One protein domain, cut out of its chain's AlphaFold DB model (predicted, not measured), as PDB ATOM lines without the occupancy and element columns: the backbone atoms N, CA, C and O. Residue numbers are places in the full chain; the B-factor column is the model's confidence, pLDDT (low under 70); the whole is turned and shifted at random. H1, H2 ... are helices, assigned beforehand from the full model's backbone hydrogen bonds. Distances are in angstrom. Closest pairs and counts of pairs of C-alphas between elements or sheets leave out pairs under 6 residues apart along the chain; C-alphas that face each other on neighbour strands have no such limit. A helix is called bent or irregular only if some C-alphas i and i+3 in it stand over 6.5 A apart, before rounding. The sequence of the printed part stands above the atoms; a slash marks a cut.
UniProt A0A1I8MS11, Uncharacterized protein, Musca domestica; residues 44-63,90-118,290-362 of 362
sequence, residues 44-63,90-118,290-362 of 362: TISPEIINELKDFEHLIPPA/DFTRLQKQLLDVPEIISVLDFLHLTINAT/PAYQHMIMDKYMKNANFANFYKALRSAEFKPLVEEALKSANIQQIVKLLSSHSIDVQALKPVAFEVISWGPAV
ATOM      1  N   THR A  44     -33.728  48.023   7.316       61.22
ATOM      2  CA  THR A  44     -32.369  48.537   7.082       61.22
ATOM      3  C   THR A  44     -31.401  47.372   6.902       61.22
ATOM      4  O   THR A  44     -31.417  46.422   7.692       61.22
ATOM      5  N   ILE A  45     -30.544  47.440   5.880       65.25
ATOM      6  CA  ILE A  45     -29.575  46.379   5.579       65.25
ATOM      7  C   ILE A  45     -28.321  46.487   6.462       65.25
ATOM      8  O   ILE A  45     -27.831  47.583   6.733       65.25
ATOM      9  N   SER A  46     -27.798  45.335   6.891       71.19
ATOM     10  CA  SER A  46     -26.561  45.173   7.662       71.19
ATOM     11  C   SER A  46     -25.365  45.834   6.950       71.19
ATOM     12  O   SER A  46     -24.971  45.395   5.860       71.19
ATOM     13  N   PRO A  47     -24.739  46.868   7.550       72.69
ATOM     14  CA  PRO A  47     -23.565  47.521   6.976       72.69
ATOM     15  C   PRO A  47     -22.344  46.592   6.930       72.69
ATOM     16  O   PRO A  47     -21.454  46.797   6.107       72.69
ATOM     17  N   GLU A  48     -22.302  45.552   7.769       77.25
ATOM     18  CA  GLU A  48     -21.250  44.534   7.772       77.25
ATOM     19  C   GLU A  48     -21.222  43.775   6.438       77.25
ATOM     20  O   GLU A  48     -20.174  43.713   5.794       77.25
ATOM     21  N   ILE A  49     -22.372  43.261   5.979       78.50
ATOM     22  CA  ILE A  49     -22.460  42.558   4.689       78.50
ATOM     23  C   ILE A  49     -22.216  43.519   3.520       78.50
ATOM     24  O   ILE A  49     -21.495  43.171   2.586       78.50
ATOM     25  N   ILE A  50     -22.744  44.748   3.581       74.69
ATOM     26  CA  ILE A  50     -22.503  45.766   2.542       74.69
ATOM     27  C   ILE A  50     -21.000  46.043   2.384       74.69
ATOM     28  O   ILE A  50     -20.506  46.124   1.260       74.69
ATOM     29  N   ASN A  51     -20.255  46.161   3.487       81.81
ATOM     30  CA  ASN A  51     -18.808  46.364   3.430       81.81
ATOM     31  C   ASN A  51     -18.072  45.139   2.871       81.81
ATOM     32  O   ASN A  51     -17.160  45.310   2.066       81.81
ATOM     33  N   GLU A  52     -18.505  43.918   3.196       82.56
ATOM     34  CA  GLU A  52     -17.953  42.712   2.570       82.56
ATOM     35  C   GLU A  52     -18.211  42.660   1.053       82.56
ATOM     36  O   GLU A  52     -17.373  42.150   0.310       82.56
ATOM     37  N   LEU A  53     -19.318  43.225   0.565       81.62
ATOM     38  CA  LEU A  53     -19.647  43.242  -0.862       81.62
ATOM     39  C   LEU A  53     -18.868  44.298  -1.676       81.62
ATOM     40  O   LEU A  53     -18.727  44.135  -2.889       81.62
ATOM     41  N   LYS A  54     -18.301  45.338  -1.044       83.19
ATOM     42  CA  LYS A  54     -17.560  46.411  -1.747       83.19
ATOM     43  C   LYS A  54     -16.306  45.919  -2.474       83.19
ATOM     44  O   LYS A  54     -16.036  46.376  -3.582       83.19
ATOM     45  N   ASP A  55     -15.576  44.951  -1.919       83.62
ATOM     46  CA  ASP A  55     -14.324  44.462  -2.524       83.62
ATOM     47  C   ASP A  55     -14.522  43.820  -3.911       83.62
ATOM     48  O   ASP A  55     -13.586  43.759  -4.710       83.62
ATOM     49  N   PHE A  56     -15.742  43.373  -4.233       85.00
ATOM     50  CA  PHE A  56     -16.073  42.858  -5.563       85.00
ATOM     51  C   PHE A  56     -16.106  43.954  -6.639       85.00
ATOM     52  O   PHE A  56     -15.891  43.641  -7.808       85.00
ATOM     53  N   GLU A  57     -16.306  45.231  -6.284       83.81
ATOM     54  CA  GLU A  57     -16.250  46.345  -7.245       83.81
ATOM     55  C   GLU A  57     -14.853  46.464  -7.873       83.81
ATOM     56  O   GLU A  57     -14.716  46.709  -9.072       83.81
ATOM     57  N   HIS A  58     -13.800  46.198  -7.094       87.25
ATOM     58  CA  HIS A  58     -12.414  46.215  -7.566       87.25
ATOM     59  C   HIS A  58     -12.083  45.096  -8.569       87.25
ATOM     60  O   HIS A  58     -11.045  45.160  -9.227       87.25
ATOM     61  N   LEU A  59     -12.960  44.097  -8.722       87.06
ATOM     62  CA  LEU A  59     -12.828  43.020  -9.706       87.06
ATOM     63  C   LEU A  59     -13.535  43.320 -11.040       87.06
ATOM     64  O   LEU A  59     -13.356  42.567 -11.995       87.06
ATOM     65  N   ILE A  60     -14.311  44.407 -11.135       85.62
ATOM     66  CA  ILE A  60     -15.018  44.799 -12.363       85.62
ATOM     67  C   ILE A  60     -14.018  45.442 -13.345       85.62
ATOM     68  O   ILE A  60     -13.475  46.501 -13.026       85.62
ATOM     69  N   PRO A  61     -13.776  44.891 -14.557       85.44
ATOM     70  CA  PRO A  61     -12.824  45.473 -15.510       85.44
ATOM     71  C   PRO A  61     -13.421  46.723 -16.191       85.44
ATOM     72  O   PRO A  61     -14.257  46.589 -17.089       85.44
ATOM     73  N   PRO A  62     -13.005  47.958 -15.835       85.56
ATOM     74  CA  PRO A  62     -13.752  49.159 -16.214       85.56
ATOM     75  C   PRO A  62     -13.700  49.442 -17.720       85.56
ATOM     76  O   PRO A  62     -14.688  49.877 -18.297       85.56
ATOM     77  N   ALA A  63     -12.573  49.146 -18.374       87.12
ATOM     78  CA  ALA A  63     -12.404  49.375 -19.808       87.12
ATOM     79  C   ALA A  63     -13.261  48.431 -20.672       87.12
ATOM     80  O   ALA A  63     -13.744  48.842 -21.725       87.12
ATOM     81  N   ASP A  90     -37.724  58.254 -10.671       89.31
ATOM     82  CA  ASP A  90     -38.830  57.299 -10.570       89.31
ATOM     83  C   ASP A  90     -38.314  55.912 -10.171       89.31
ATOM     84  O   ASP A  90     -38.893  55.273  -9.293       89.31
ATOM     85  N   PHE A  91     -37.171  55.497 -10.726       85.69
ATOM     86  CA  PHE A  91     -36.462  54.299 -10.283       85.69
ATOM     87  C   PHE A  91     -35.951  54.446  -8.841       85.69
ATOM     88  O   PHE A  91     -36.131  53.535  -8.039       85.69
ATOM     89  N   THR A  92     -35.430  55.615  -8.449       82.12
ATOM     90  CA  THR A  92     -35.044  55.876  -7.047       82.12
ATOM     91  C   THR A  92     -36.228  55.794  -6.074       82.12
ATOM     92  O   THR A  92     -36.059  55.346  -4.940       82.12
ATOM     93  N   ARG A  93     -37.441  56.195  -6.486       85.44
ATOM     94  CA  ARG A  93     -38.656  55.992  -5.674       85.44
ATOM     95  C   ARG A  93     -39.046  54.516  -5.609       85.44
ATOM     96  O   ARG A  93     -39.305  54.034  -4.510       85.44
ATOM     97  N   LEU A  94     -38.996  53.794  -6.732       82.38
ATOM     98  CA  LEU A  94     -39.246  52.350  -6.777       82.38
ATOM     99  C   LEU A  94     -38.300  51.572  -5.844       82.38
ATOM    100  O   LEU A  94     -38.750  50.697  -5.111       82.38
ATOM    101  N   GLN A  95     -37.009  51.919  -5.830       76.88
ATOM    102  CA  GLN A  95     -36.009  51.318  -4.938       76.88
ATOM    103  C   GLN A  95     -36.356  51.498  -3.455       76.88
ATOM    104  O   GLN A  95     -36.194  50.562  -2.683       76.88
ATOM    105  N   LYS A  96     -36.867  52.671  -3.056       78.44
ATOM    106  CA  LYS A  96     -37.326  52.903  -1.676       78.44
ATOM    107  C   LYS A  96     -38.569  52.076  -1.360       78.44
ATOM    108  O   LYS A  96     -38.582  51.370  -0.363       78.44
ATOM    109  N   GLN A  97     -39.568  52.108  -2.244       80.38
ATOM    110  CA  GLN A  97     -40.822  51.367  -2.071       80.38
ATOM    111  C   GLN A  97     -40.606  49.851  -1.976       80.38
ATOM    112  O   GLN A  97     -41.311  49.189  -1.225       80.38
ATOM    113  N   LEU A  98     -39.617  49.301  -2.690       75.19
ATOM    114  CA  LEU A  98     -39.241  47.884  -2.619       75.19
ATOM    115  C   LEU A  98     -38.878  47.416  -1.200       75.19
ATOM    116  O   LEU A  98     -39.101  46.251  -0.890       75.19
ATOM    117  N   LEU A  99     -38.356  48.295  -0.340       72.31
ATOM    118  CA  LEU A  99     -37.973  47.962   1.040       72.31
ATOM    119  C   LEU A  99     -39.172  47.830   1.985       72.31
ATOM    120  O   LEU A  99     -39.055  47.178   3.018       72.31
ATOM    121  N   ASP A 100     -40.312  48.419   1.619       82.56
ATOM    122  CA  ASP A 100     -41.568  48.342   2.370       82.56
ATOM    123  C   ASP A 100     -42.443  47.152   1.914       82.56
ATOM    124  O   ASP A 100     -43.470  46.854   2.527       82.56
ATOM    125  N   VAL A 101     -42.057  46.453   0.836       80.88
ATOM    126  CA  VAL A 101     -42.789  45.292   0.308       80.88
ATOM    127  C   VAL A 101     -42.509  44.065   1.188       80.88
ATOM    128  O   VAL A 101     -41.360  43.617   1.247       80.88
ATOM    129  N   PRO A 102     -43.520  43.459   1.844       87.19
ATOM    130  CA  PRO A 102     -43.295  42.391   2.819       87.19
ATOM    131  C   PRO A 102     -42.666  41.138   2.196       87.19
ATOM    132  O   PRO A 102     -41.901  40.441   2.859       87.19
ATOM    133  N   GLU A 103     -42.912  40.877   0.910       85.62
ATOM    134  CA  GLU A 103     -42.266  39.793   0.171       85.62
ATOM    135  C   GLU A 103     -40.760  40.033  -0.035       85.62
ATOM    136  O   GLU A 103     -39.986  39.080   0.014       85.62
ATOM    137  N   ILE A 104     -40.317  41.288  -0.194       79.19
ATOM    138  CA  ILE A 104     -38.884  41.635  -0.234       79.19
ATOM    139  C   ILE A 104     -38.277  41.538   1.162       79.19
ATOM    140  O   ILE A 104     -37.218  40.931   1.311       79.19
ATOM    141  N   ILE A 105     -38.954  42.072   2.187       80.56
ATOM    142  CA  ILE A 105     -38.497  41.980   3.582       80.56
ATOM    143  C   ILE A 105     -38.271  40.512   3.963       80.56
ATOM    144  O   ILE A 105     -37.206  40.183   4.473       80.56
ATOM    145  N   SER A 106     -39.191  39.607   3.612       84.62
ATOM    146  CA  SER A 106     -39.037  38.169   3.866       84.62
ATOM    147  C   SER A 106     -37.813  37.544   3.181       84.62
ATOM    148  O   SER A 106     -37.228  36.612   3.733       84.62
ATOM    149  N   VAL A 107     -37.422  38.016   1.993       78.81
ATOM    150  CA  VAL A 107     -36.211  37.547   1.293       78.81
ATOM    151  C   VAL A 107     -34.948  38.120   1.944       78.81
ATOM    152  O   VAL A 107     -33.972  37.395   2.127       78.81
ATOM    153  N   LEU A 108     -34.959  39.396   2.341       81.31
ATOM    154  CA  LEU A 108     -33.833  40.037   3.032       81.31
ATOM    155  C   LEU A 108     -33.609  39.450   4.439       81.31
ATOM    156  O   LEU A 108     -32.464  39.200   4.814       81.31
ATOM    157  N   ASP A 109     -34.685  39.188   5.185       85.69
ATOM    158  CA  ASP A 109     -34.665  38.514   6.490       85.69
ATOM    159  C   ASP A 109     -34.053  37.111   6.362       85.69
ATOM    160  O   ASP A 109     -33.152  36.754   7.122       85.69
ATOM    161  N   PHE A 110     -34.494  36.335   5.364       84.06
ATOM    162  CA  PHE A 110     -33.969  34.995   5.081       84.06
ATOM    163  C   PHE A 110     -32.471  35.005   4.738       84.06
ATOM    164  O   PHE A 110     -31.727  34.126   5.162       84.06
ATOM    165  N   LEU A 111     -32.007  36.020   4.005       82.00
ATOM    166  CA  LEU A 111     -30.593  36.201   3.674       82.00
ATOM    167  C   LEU A 111     -29.745  36.740   4.843       82.00
ATOM    168  O   LEU A 111     -28.553  36.975   4.659       82.00
ATOM    169  N   HIS A 112     -30.323  36.954   6.032       82.38
ATOM    170  CA  HIS A 112     -29.680  37.641   7.159       82.38
ATOM    171  C   HIS A 112     -29.154  39.045   6.797       82.38
ATOM    172  O   HIS A 112     -28.194  39.536   7.392       82.38
ATOM    173  N   LEU A 113     -29.779  39.698   5.811       74.50
ATOM    174  CA  LEU A 113     -29.407  41.040   5.370       74.50
ATOM    175  C   LEU A 113     -30.037  42.132   6.231       74.50
ATOM    176  O   LEU A 113     -29.503  43.233   6.255       74.50
ATOM    177  N   THR A 114     -31.142  41.874   6.928       67.06
ATOM    178  CA  THR A 114     -31.806  42.886   7.758       67.06
ATOM    179  C   THR A 114     -31.173  43.014   9.141       67.06
ATOM    180  O   THR A 114     -30.876  42.028   9.823       67.06
ATOM    181  N   ILE A 115     -31.037  44.254   9.614       59.66
ATOM    182  CA  ILE A 115     -30.825  44.518  11.038       59.66
ATOM    183  C   ILE A 115     -32.169  44.304  11.734       59.66
ATOM    184  O   ILE A 115     -32.989  45.215  11.848       59.66
ATOM    185  N   ASN A 116     -32.417  43.074  12.179       51.44
ATOM    186  CA  ASN A 116     -33.623  42.759  12.930       51.44
ATOM    187  C   ASN A 116     -33.667  43.591  14.226       51.44
ATOM    188  O   ASN A 116     -32.865  43.402  15.143       51.44
ATOM    189  N   ALA A 117     -34.655  44.487  14.330       38.28
ATOM    190  CA  ALA A 117     -34.863  45.364  15.487       38.28
ATOM    191  C   ALA A 117     -35.210  44.610  16.793       38.28
ATOM    192  O   ALA A 117     -35.398  45.230  17.839       38.28
ATOM    193  N   THR A 118     -35.249  43.275  16.771       38.00
ATOM    194  CA  THR A 118     -35.384  42.422  17.958       38.00
ATOM    195  C   THR A 118     -34.234  42.606  18.954       38.00
ATOM    196  O   THR A 118     -34.465  42.473  20.152       38.00
ATOM    197  N   PRO A 290     -12.559  33.520 -11.980       94.19
ATOM    198  CA  PRO A 290     -11.650  32.962 -10.972       94.19
ATOM    199  C   PRO A 290     -11.334  33.912  -9.806       94.19
ATOM    200  O   PRO A 290     -11.190  33.462  -8.672       94.19
ATOM    201  N   ALA A 291     -11.259  35.225 -10.057       92.75
ATOM    202  CA  ALA A 291     -11.025  36.222  -9.014       92.75
ATOM    203  C   ALA A 291     -12.270  36.420  -8.134       92.75
ATOM    204  O   ALA A 291     -12.146  36.490  -6.913       92.75
ATOM    205  N   TYR A 292     -13.469  36.422  -8.732       89.75
ATOM    206  CA  TYR A 292     -14.730  36.419  -7.980       89.75
ATOM    207  C   TYR A 292     -14.849  35.172  -7.099       89.75
ATOM    208  O   TYR A 292     -15.154  35.286  -5.917       89.75
ATOM    209  N   GLN A 293     -14.544  33.989  -7.641       91.44
ATOM    210  CA  GLN A 293     -14.547  32.735  -6.885       91.44
ATOM    211  C   GLN A 293     -13.583  32.783  -5.696       91.44
ATOM    212  O   GLN A 293     -13.983  32.458  -4.580       91.44
ATOM    213  N   HIS A 294     -12.346  33.241  -5.911       93.56
ATOM    214  CA  HIS A 294     -11.362  33.416  -4.843       93.56
ATOM    215  C   HIS A 294     -11.856  34.383  -3.758       93.56
ATOM    216  O   HIS A 294     -11.783  34.062  -2.576       93.56
ATOM    217  N   MET A 295     -12.415  35.533  -4.148       91.38
ATOM    218  CA  MET A 295     -12.932  36.539  -3.216       91.38
ATOM    219  C   MET A 295     -14.130  36.025  -2.399       91.38
ATOM    220  O   MET A 295     -14.183  36.254  -1.192       91.38
ATOM    221  N   ILE A 296     -15.059  35.276  -3.013       89.50
ATOM    222  CA  ILE A 296     -16.165  34.625  -2.286       89.50
ATOM    223  C   ILE A 296     -15.612  33.629  -1.259       89.50
ATOM    224  O   ILE A 296     -16.034  33.658  -0.107       89.50
ATOM    225  N   MET A 297     -14.662  32.771  -1.650       92.00
ATOM    226  CA  MET A 297     -14.048  31.781  -0.751       92.00
ATOM    227  C   MET A 297     -13.320  32.449   0.421       92.00
ATOM    228  O   MET A 297     -13.500  32.048   1.569       92.00
ATOM    229  N   ASP A 298     -12.529  33.488   0.144       94.75
ATOM    230  CA  ASP A 298     -11.800  34.251   1.158       94.75
ATOM    231  C   ASP A 298     -12.747  34.856   2.199       94.75
ATOM    232  O   ASP A 298     -12.515  34.711   3.400       94.75
ATOM    233  N   LYS A 299     -13.826  35.509   1.753       91.62
ATOM    234  CA  LYS A 299     -14.816  36.137   2.640       91.62
ATOM    235  C   LYS A 299     -15.633  35.104   3.406       91.62
ATOM    236  O   LYS A 299     -15.819  35.252   4.609       91.62
ATOM    237  N   TYR A 300     -16.026  34.015   2.745       91.81
ATOM    238  CA  TYR A 300     -16.720  32.881   3.360       91.81
ATOM    239  C   TYR A 300     -15.912  32.236   4.497       91.81
ATOM    240  O   TYR A 300     -16.481  31.843   5.510       91.81
ATOM    241  N   MET A 301     -14.585  32.154   4.363       93.19
ATOM    242  CA  MET A 301     -13.717  31.592   5.403       93.19
ATOM    243  C   MET A 301     -13.371  32.581   6.527       93.19
ATOM    244  O   MET A 301     -13.054  32.146   7.633       93.19
ATOM    245  N   LYS A 302     -13.383  33.896   6.260       94.25
ATOM    246  CA  LYS A 302     -12.890  34.930   7.195       94.25
ATOM    247  C   LYS A 302     -13.996  35.680   7.941       94.25
ATOM    248  O   LYS A 302     -13.749  36.141   9.052       94.25
ATOM    249  N   ASN A 303     -15.192  35.808   7.365       92.94
ATOM    250  CA  ASN A 303     -16.301  36.564   7.945       92.94
ATOM    251  C   ASN A 303     -17.534  35.663   8.142       92.94
ATOM    252  O   ASN A 303     -18.159  35.211   7.183       92.94
ATOM    253  N   ALA A 304     -17.913  35.434   9.404       91.69
ATOM    254  CA  ALA A 304     -19.042  34.575   9.764       91.69
ATOM    255  C   ALA A 304     -20.404  35.109   9.280       91.69
ATOM    256  O   ALA A 304     -21.267  34.318   8.902       91.69
ATOM    257  N   ASN A 305     -20.592  36.432   9.234       89.00
ATOM    258  CA  ASN A 305     -21.826  37.040   8.734       89.00
ATOM    259  C   ASN A 305     -21.945  36.802   7.223       89.00
ATOM    260  O   ASN A 305     -22.977  36.320   6.761       89.00
ATOM    261  N   PHE A 306     -20.865  37.036   6.465       87.69
ATOM    262  CA  PHE A 306     -20.820  36.721   5.033       87.69
ATOM    263  C   PHE A 306     -21.008  35.220   4.776       87.69
ATOM    264  O   PHE A 306     -21.719  34.843   3.848       87.69
ATOM    265  N   ALA A 307     -20.432  34.349   5.612       91.25
ATOM    266  CA  ALA A 307     -20.623  32.905   5.509       91.25
ATOM    267  C   ALA A 307     -22.091  32.487   5.704       91.25
ATOM    268  O   ALA A 307     -22.583  31.634   4.967       91.25
ATOM    269  N   ASN A 308     -22.800  33.093   6.662       91.25
ATOM    270  CA  ASN A 308     -24.221  32.828   6.911       91.25
ATOM    271  C   ASN A 308     -25.109  33.369   5.780       91.25
ATOM    272  O   ASN A 308     -25.927  32.620   5.249       91.25
ATOM    273  N   PHE A 309     -24.882  34.615   5.345       87.56
ATOM    274  CA  PHE A 309     -25.516  35.203   4.158       87.56
ATOM    275  C   PHE A 309     -25.338  34.306   2.924       87.56
ATOM    276  O   PHE A 309     -26.306  33.963   2.247       87.56
ATOM    277  N   TYR A 310     -24.106  33.869   2.652       85.69
ATOM    278  CA  TYR A 310     -23.794  33.070   1.472       85.69
ATOM    279  C   TYR A 310     -24.372  31.646   1.545       85.69
ATOM    280  O   TYR A 310     -24.814  31.120   0.525       85.69
ATOM    281  N   LYS A 311     -24.447  31.031   2.738       91.44
ATOM    282  CA  LYS A 311     -25.181  29.768   2.949       91.44
ATOM    283  C   LYS A 311     -26.663  29.920   2.636       91.44
ATOM    284  O   LYS A 311     -27.185  29.116   1.873       91.44
ATOM    285  N   ALA A 312     -27.315  30.956   3.167       88.00
ATOM    286  CA  ALA A 312     -28.716  31.240   2.869       88.00
ATOM    287  C   ALA A 312     -28.924  31.453   1.359       88.00
ATOM    288  O   ALA A 312     -29.754  30.790   0.751       88.00
ATOM    289  N   LEU A 313     -28.090  32.277   0.717       85.06
ATOM    290  CA  LEU A 313     -28.137  32.558  -0.725       85.06
ATOM    291  C   LEU A 313     -27.965  31.310  -1.617       85.06
ATOM    292  O   LEU A 313     -28.445  31.273  -2.753       85.06
ATOM    293  N   ARG A 314     -27.260  30.285  -1.124       86.00
ATOM    294  CA  ARG A 314     -27.002  29.017  -1.825       86.00
ATOM    295  C   ARG A 314     -27.943  27.880  -1.436       86.00
ATOM    296  O   ARG A 314     -27.857  26.821  -2.059       86.00
ATOM    297  N   SER A 315     -28.805  28.084  -0.444       91.44
ATOM    298  CA  SER A 315     -29.640  27.032   0.121       91.44
ATOM    299  C   SER A 315     -30.716  26.545  -0.862       91.44
ATOM    300  O   SER A 315     -31.052  27.209  -1.852       91.44
ATOM    301  N   ALA A 316     -31.281  25.366  -0.593       92.19
ATOM    302  CA  ALA A 316     -32.353  24.802  -1.413       92.19
ATOM    303  C   ALA A 316     -33.660  25.612  -1.306       92.19
ATOM    304  O   ALA A 316     -34.458  25.630  -2.243       92.19
ATOM    305  N   GLU A 317     -33.854  26.304  -0.183       91.75
ATOM    306  CA  GLU A 317     -35.025  27.106   0.174       91.75
ATOM    307  C   GLU A 317     -35.019  28.497  -0.481       91.75
ATOM    308  O   GLU A 317     -36.086  29.054  -0.743       91.75
ATOM    309  N   PHE A 318     -33.846  29.050  -0.820       85.81
ATOM    310  CA  PHE A 318     -33.749  30.393  -1.404       85.81
ATOM    311  C   PHE A 318     -34.473  30.520  -2.752       85.81
ATOM    312  O   PHE A 318     -35.233  31.460  -2.979       85.81
ATOM    313  N   LYS A 319     -34.275  29.550  -3.654       84.38
ATOM    314  CA  LYS A 319     -34.917  29.555  -4.979       84.38
ATOM    315  C   LYS A 319     -36.451  29.557  -4.906       84.38
ATOM    316  O   LYS A 319     -37.039  30.453  -5.510       84.38
ATOM    317  N   PRO A 320     -37.124  28.623  -4.201       90.00
ATOM    318  CA  PRO A 320     -38.579  28.655  -4.090       90.00
ATOM    319  C   PRO A 320     -39.091  29.900  -3.354       90.00
ATOM    320  O   PRO A 320     -40.145  30.397  -3.737       90.00
ATOM    321  N   LEU A 321     -38.347  30.455  -2.386       83.25
ATOM    322  CA  LEU A 321     -38.708  31.722  -1.738       83.25
ATOM    323  C   LEU A 321     -38.746  32.889  -2.744       83.25
ATOM    324  O   LEU A 321     -39.725  33.631  -2.787       83.25
ATOM    325  N   VAL A 322     -37.724  33.016  -3.599       82.56
ATOM    326  CA  VAL A 322     -37.681  34.033  -4.666       82.56
ATOM    327  C   VAL A 322     -38.778  33.807  -5.709       82.56
ATOM    328  O   VAL A 322     -39.436  34.762  -6.118       82.56
ATOM    329  N   GLU A 323     -39.013  32.563  -6.137       85.81
ATOM    330  CA  GLU A 323     -40.086  32.250  -7.092       85.81
ATOM    331  C   GLU A 323     -41.480  32.548  -6.522       85.81
ATOM    332  O   GLU A 323     -42.360  32.966  -7.270       85.81
ATOM    333  N   GLU A 324     -41.704  32.360  -5.218       88.81
ATOM    334  CA  GLU A 324     -42.980  32.693  -4.577       88.81
ATOM    335  C   GLU A 324     -43.154  34.206  -4.407       88.81
ATOM    336  O   GLU A 324     -44.191  34.745  -4.796       88.81
ATOM    337  N   ALA A 325     -42.114  34.916  -3.954       82.50
ATOM    338  CA  ALA A 325     -42.110  36.377  -3.914       82.50
ATOM    339  C   ALA A 325     -42.417  36.973  -5.302       82.50
ATOM    340  O   ALA A 325     -43.276  37.843  -5.427       82.50
ATOM    341  N   LEU A 326     -41.810  36.444  -6.372       81.94
ATOM    342  CA  LEU A 326     -42.058  36.882  -7.752       81.94
ATOM    343  C   LEU A 326     -43.499  36.662  -8.245       81.94
ATOM    344  O   LEU A 326     -43.904  37.336  -9.196       81.94
ATOM    345  N   LYS A 327     -44.283  35.752  -7.654       91.69
ATOM    346  CA  LYS A 327     -45.703  35.543  -8.011       91.69
ATOM    347  C   LYS A 327     -46.645  36.528  -7.326       91.69
ATOM    348  O   LYS A 327     -47.786  36.665  -7.770       91.69
ATOM    349  N   SER A 328     -46.203  37.184  -6.255       90.12
ATOM    350  CA  SER A 328     -47.065  38.040  -5.447       90.12
ATOM    351  C   SER A 328     -47.598  39.236  -6.243       90.12
ATOM    352  O   SER A 328     -46.957  39.731  -7.172       90.12
ATOM    353  N   ALA A 329     -48.786  39.729  -5.881       94.94
ATOM    354  CA  ALA A 329     -49.413  40.841  -6.596       94.94
ATOM    355  C   ALA A 329     -48.553  42.120  -6.556       94.94
ATOM    356  O   ALA A 329     -48.454  42.817  -7.568       94.94
ATOM    357  N   ASN A 330     -47.895  42.384  -5.421       88.88
ATOM    358  CA  ASN A 330     -47.012  43.534  -5.221       88.88
ATOM    359  C   ASN A 330     -45.803  43.463  -6.165       88.88
ATOM    360  O   ASN A 330     -45.547  44.388  -6.937       88.88
ATOM    361  N   ILE A 331     -45.101  42.325  -6.180       85.75
ATOM    362  CA  ILE A 331     -43.930  42.136  -7.040       85.75
ATOM    363  C   ILE A 331     -44.326  42.084  -8.519       85.75
ATOM    364  O   ILE A 331     -43.632  42.652  -9.356       85.75
ATOM    365  N   GLN A 332     -45.478  41.508  -8.867       91.44
ATOM    366  CA  GLN A 332     -45.984  41.503 -10.242       91.44
ATOM    367  C   GLN A 332     -46.277  42.911 -10.788       91.44
ATOM    368  O   GLN A 332     -46.098  43.142 -11.985       91.44
ATOM    369  N   GLN A 333     -46.687  43.874  -9.954       91.69
ATOM    370  CA  GLN A 333     -46.788  45.279 -10.375       91.69
ATOM    371  C   GLN A 333     -45.405  45.870 -10.693       91.69
ATOM    372  O   GLN A 333     -45.234  46.525 -11.722       91.69
ATOM    373  N   ILE A 334     -44.403  45.569  -9.864       86.25
ATOM    374  CA  ILE A 334     -43.019  46.031 -10.032       86.25
ATOM    375  C   ILE A 334     -42.368  45.408 -11.279       86.25
ATOM    376  O   ILE A 334     -41.753  46.116 -12.074       86.25
ATOM    377  N   VAL A 335     -42.569  44.108 -11.514       85.88
ATOM    378  CA  VAL A 335     -42.110  43.399 -12.722       85.88
ATOM    379  C   VAL A 335     -42.725  44.010 -13.985       85.88
ATOM    380  O   VAL A 335     -42.013  44.222 -14.965       85.88
ATOM    381  N   LYS A 336     -44.020  44.356 -13.968       93.88
ATOM    382  CA  LYS A 336     -44.683  45.044 -15.093       93.88
ATOM    383  C   LYS A 336     -44.117  46.445 -15.333       93.88
ATOM    384  O   LYS A 336     -43.882  46.804 -16.485       93.88
ATOM    385  N   LEU A 337     -43.859  47.212 -14.272       91.75
ATOM    386  CA  LEU A 337     -43.236  48.534 -14.367       91.75
ATOM    387  C   LEU A 337     -41.837  48.445 -14.995       91.75
ATOM    388  O   LEU A 337     -41.559  49.141 -15.969       91.75
ATOM    389  N   LEU A 338     -40.988  47.534 -14.511       88.62
ATOM    390  CA  LEU A 338     -39.651  47.290 -15.062       88.62
ATOM    391  C   LEU A 338     -39.714  46.836 -16.531       88.62
ATOM    392  O   LEU A 338     -39.003  47.379 -17.378       88.62
ATOM    393  N   SER A 339     -40.638  45.930 -16.863       91.69
ATOM    394  CA  SER A 339     -40.869  45.470 -18.237       91.69
ATOM    395  C   SER A 339     -41.281  46.613 -19.175       91.69
ATOM    396  O   SER A 339     -40.760  46.707 -20.287       91.69
ATOM    397  N   SER A 340     -42.116  47.554 -18.712       96.25
ATOM    398  CA  SER A 340     -42.489  48.749 -19.492       96.25
ATOM    399  C   SER A 340     -41.306  49.684 -19.799       96.25
ATOM    400  O   SER A 340     -41.360  50.466 -20.747       96.25
ATOM    401  N   HIS A 341     -40.205  49.544 -19.054       94.06
ATOM    402  CA  HIS A 341     -38.932  50.227 -19.277       94.06
ATOM    403  C   HIS A 341     -37.856  49.321 -19.907       94.06
ATOM    404  O   HIS A 341     -36.668  49.614 -19.805       94.06
ATOM    405  N   SER A 342     -38.257  48.240 -20.589       94.19
ATOM    406  CA  SER A 342     -37.363  47.288 -21.271       94.19
ATOM    407  C   SER A 342     -36.420  46.498 -20.345       94.19
ATOM    408  O   SER A 342     -35.373  46.023 -20.789       94.19
ATOM    409  N   ILE A 343     -36.795  46.324 -19.072       88.69
ATOM    410  CA  ILE A 343     -36.070  45.513 -18.081       88.69
ATOM    411  C   ILE A 343     -36.888  44.249 -17.788       88.69
ATOM    412  O   ILE A 343     -37.880  44.290 -17.060       88.69
ATOM    413  N   ASP A 344     -36.481  43.114 -18.355       89.06
ATOM    414  CA  ASP A 344     -37.146  41.826 -18.131       89.06
ATOM    415  C   ASP A 344     -36.560  41.101 -16.907       89.06
ATOM    416  O   ASP A 344     -35.501  40.475 -16.961       89.06
ATOM    417  N   VAL A 345     -37.285  41.170 -15.788       86.19
ATOM    418  CA  VAL A 345     -36.914  40.517 -14.523       86.19
ATOM    419  C   VAL A 345     -36.864  38.987 -14.648       86.19
ATOM    420  O   VAL A 345     -36.022  38.352 -14.014       86.19
ATOM    421  N   GLN A 346     -37.724  38.375 -15.470       85.94
ATOM    422  CA  GLN A 346     -37.741  36.917 -15.638       85.94
ATOM    423  C   GLN A 346     -36.539  36.439 -16.456       85.94
ATOM    424  O   GLN A 346     -35.970  35.397 -16.138       85.94
ATOM    425  N   ALA A 347     -36.110  37.221 -17.449       85.81
ATOM    426  CA  ALA A 347     -34.894  36.951 -18.213       85.81
ATOM    427  C   ALA A 347     -33.605  37.209 -17.402       85.81
ATOM    428  O   ALA A 347     -32.615  36.509 -17.591       85.81
ATOM    429  N   LEU A 348     -33.614  38.154 -16.452       81.94
ATOM    430  CA  LEU A 348     -32.477  38.408 -15.549       81.94
ATOM    431  C   LEU A 348     -32.321  37.346 -14.441       81.94
ATOM    432  O   LEU A 348     -31.201  37.063 -14.013       81.94
ATOM    433  N   LYS A 349     -33.416  36.718 -13.993       81.75
ATOM    434  CA  LYS A 349     -33.428  35.675 -12.948       81.75
ATOM    435  C   LYS A 349     -32.426  34.516 -13.160       81.75
ATOM    436  O   LYS A 349     -31.692  34.211 -12.219       81.75
ATOM    437  N   PRO A 350     -32.339  33.847 -14.330       83.00
ATOM    438  CA  PRO A 350     -31.345  32.790 -14.541       83.00
ATOM    439  C   PRO A 350     -29.902  33.313 -14.491       83.00
ATOM    440  O   PRO A 350     -29.042  32.633 -13.935       83.00
ATOM    441  N   VAL A 351     -29.646  34.528 -14.990       80.19
ATOM    442  CA  VAL A 351     -28.320  35.171 -14.947       80.19
ATOM    443  C   VAL A 351     -27.895  35.437 -13.498       80.19
ATOM    444  O   VAL A 351     -26.767  35.135 -13.112       80.19
ATOM    445  N   ALA A 352     -28.825  35.908 -12.662       76.88
ATOM    446  CA  ALA A 352     -28.615  36.093 -11.228       76.88
ATOM    447  C   ALA A 352     -28.200  34.786 -10.527       76.88
ATOM    448  O   ALA A 352     -27.187  34.740  -9.824       76.88
ATOM    449  N   PHE A 353     -28.933  33.694 -10.770       80.69
ATOM    450  CA  PHE A 353     -28.589  32.383 -10.217       80.69
ATOM    451  C   PHE A 353     -27.283  31.806 -10.780       80.69
ATOM    452  O   PHE A 353     -26.616  31.051 -10.070       80.69
ATOM    453  N   GLU A 354     -26.882  32.160 -12.006       84.12
ATOM    454  CA  GLU A 354     -25.569  31.785 -12.530       84.12
ATOM    455  C   GLU A 354     -24.450  32.439 -11.714       84.12
ATOM    456  O   GLU A 354     -23.567  31.726 -11.242       84.12
ATOM    457  N   VAL A 355     -24.502  33.754 -11.476       80.75
ATOM    458  CA  VAL A 355     -23.473  34.477 -10.702       80.75
ATOM    459  C   VAL A 355     -23.376  33.944  -9.269       80.75
ATOM    460  O   VAL A 355     -22.281  33.660  -8.781       80.75
ATOM    461  N   ILE A 356     -24.519  33.705  -8.618       80.56
ATOM    462  CA  ILE A 356     -24.586  33.077  -7.287       80.56
ATOM    463  C   ILE A 356     -23.939  31.677  -7.294       80.56
ATOM    464  O   ILE A 356     -23.316  31.266  -6.311       80.56
ATOM    465  N   SER A 357     -24.026  30.936  -8.406       83.25
ATOM    466  CA  SER A 357     -23.441  29.593  -8.516       83.25
ATOM    467  C   SER A 357     -21.903  29.564  -8.527       83.25
ATOM    468  O   SER A 357     -21.327  28.492  -8.336       83.25
ATOM    469  N   TRP A 358     -21.223  30.704  -8.714       85.25
ATOM    470  CA  TRP A 358     -19.771  30.741  -8.921       85.25
ATOM    471  C   TRP A 358     -18.962  30.301  -7.696       85.25
ATOM    472  O   TRP A 358     -17.970  29.592  -7.861       85.25
ATOM    473  N   GLY A 359     -19.356  30.708  -6.487       80.94
ATOM    474  CA  GLY A 359     -18.649  30.363  -5.250       80.94
ATOM    475  C   GLY A 359     -18.860  28.907  -4.791       80.94
ATOM    476  O   GLY A 359     -19.404  28.090  -5.545       80.94
ATOM    477  N   PRO A 360     -18.453  28.558  -3.554       81.50
ATOM    478  CA  PRO A 360     -18.489  27.180  -3.072       81.50
ATOM    479  C   PRO A 360     -19.898  26.584  -3.116       81.50
ATOM    480  O   PRO A 360     -20.893  27.289  -2.930       81.50
ATOM    481  N   ALA A 361     -19.962  25.269  -3.340       84.25
ATOM    482  CA  ALA A 361     -21.089  24.473  -2.873       84.25
ATOM    483  C   ALA A 361     -20.999  24.396  -1.342       84.25
ATOM    484  O   ALA A 361     -19.927  24.097  -0.811       84.25
ATOM    485  N   VAL A 362     -22.097  24.735  -0.674       74.25
ATOM    486  CA  VAL A 362     -22.235  24.892   0.782       74.25
ATOM    487  C   VAL A 362     -23.534  24.255   1.246       74.25
ATOM    488  O   VAL A 362     -24.431  24.123   0.383       74.25
TER     489      VAL A 362
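Overview. This is residues 44 to 63, 90 to 118 and 290 to 362 of the 362 residues of an uncharacterized protein of Musca domestica (UniProt A0A1I8MS11). Five helices make an open frame: H6 and H8 are its two long sides and run opposite ways, H7 spans one end between them, and H5 turns from H6 toward H4, which lies at the other end. Three more helices are added on one face of this frame: H3 side by side with H6, H1 packed on H5, and H2 at the end where H7 lies. The printed part has 122 residues, with eight named helices, H1 to H8 in order along the chain, and no named strand; the class is all helix. The whole is compact, with a radius of gyration of the C-alphas of 15.4 A and spans of 44, 39 and 27 A.

Arrangement. H1, residues 47 to 54, touches H5, residues 304 to 314; their closest C-alphas, of Ile 49 and Phe 306, are 6.1 A apart, and the tilt of 69 degrees, the same way, is steep, only just short of about perpendicular. H2, residues 90 to 98, and H7, residues 329 to 340, are near each other, with 9 pairs of C-alphas within 10 A. H3, residues 102 to 110, touches H6, residues 318 to 327, at a shallow tilt of 5 degrees, opposite ways, with the C-alphas of Glu 103 and Ala 325 closest at 5.3 A. H4, residues 290 to 302, touches H5 only at the corner, with its residues 299 to 301 alone; the closest C-alphas are those of Tyr 300 and Ala 307, 4.5 A apart. H6 and H8, residues 345 to 356, are near each other, with 5 pairs of C-alphas within 10 A. H7 and H8 only just touch, only at the corner, with 3 pairs of C-alphas within 8 A; Val 335 and Val 345 are closest at 6.2 A, and the lines are about perpendicular at 81 degrees. H4 and H8 are apart. In H1 to H7 every O i to N i+4 pair is within hydrogen-bond range; in H8 it is 6 of 8.

Along the chain. H1 begins at C-alpha 47, (-23.565, 47.521, 6.976), and measures 10.6 A from first to last C-alpha; H2 measures 12.3 A and H3 12.1 A. H4, the longest, measures 18.3 A from C-alpha 290 at (-11.650, 32.962, -10.972). H5 measures 15.1 A, H6 14.6 A, H7 16.6 A and H8 16.1 A, ending at C-alpha 356, (-24.586, 33.077, -7.287). H8 is irregular, but only just: C-alphas 347 and 350 are 6.6 A apart.

Size, cuts and confidence. The two C-alphas farthest apart, of Ala 63 and Thr 118, are 44.8 A apart. Residues 64 to 89 are not printed, with 29.1 A between C-alphas 63 and 90, and residues 119 to 289 are not printed, with 38.6 A between C-alphas 118 and 290. The links printed whole are tight. Val 362 is the chain's last residue. The mean pLDDT of the printed part is 83.9; residues 44 to 45 and 114 to 118 are under 70.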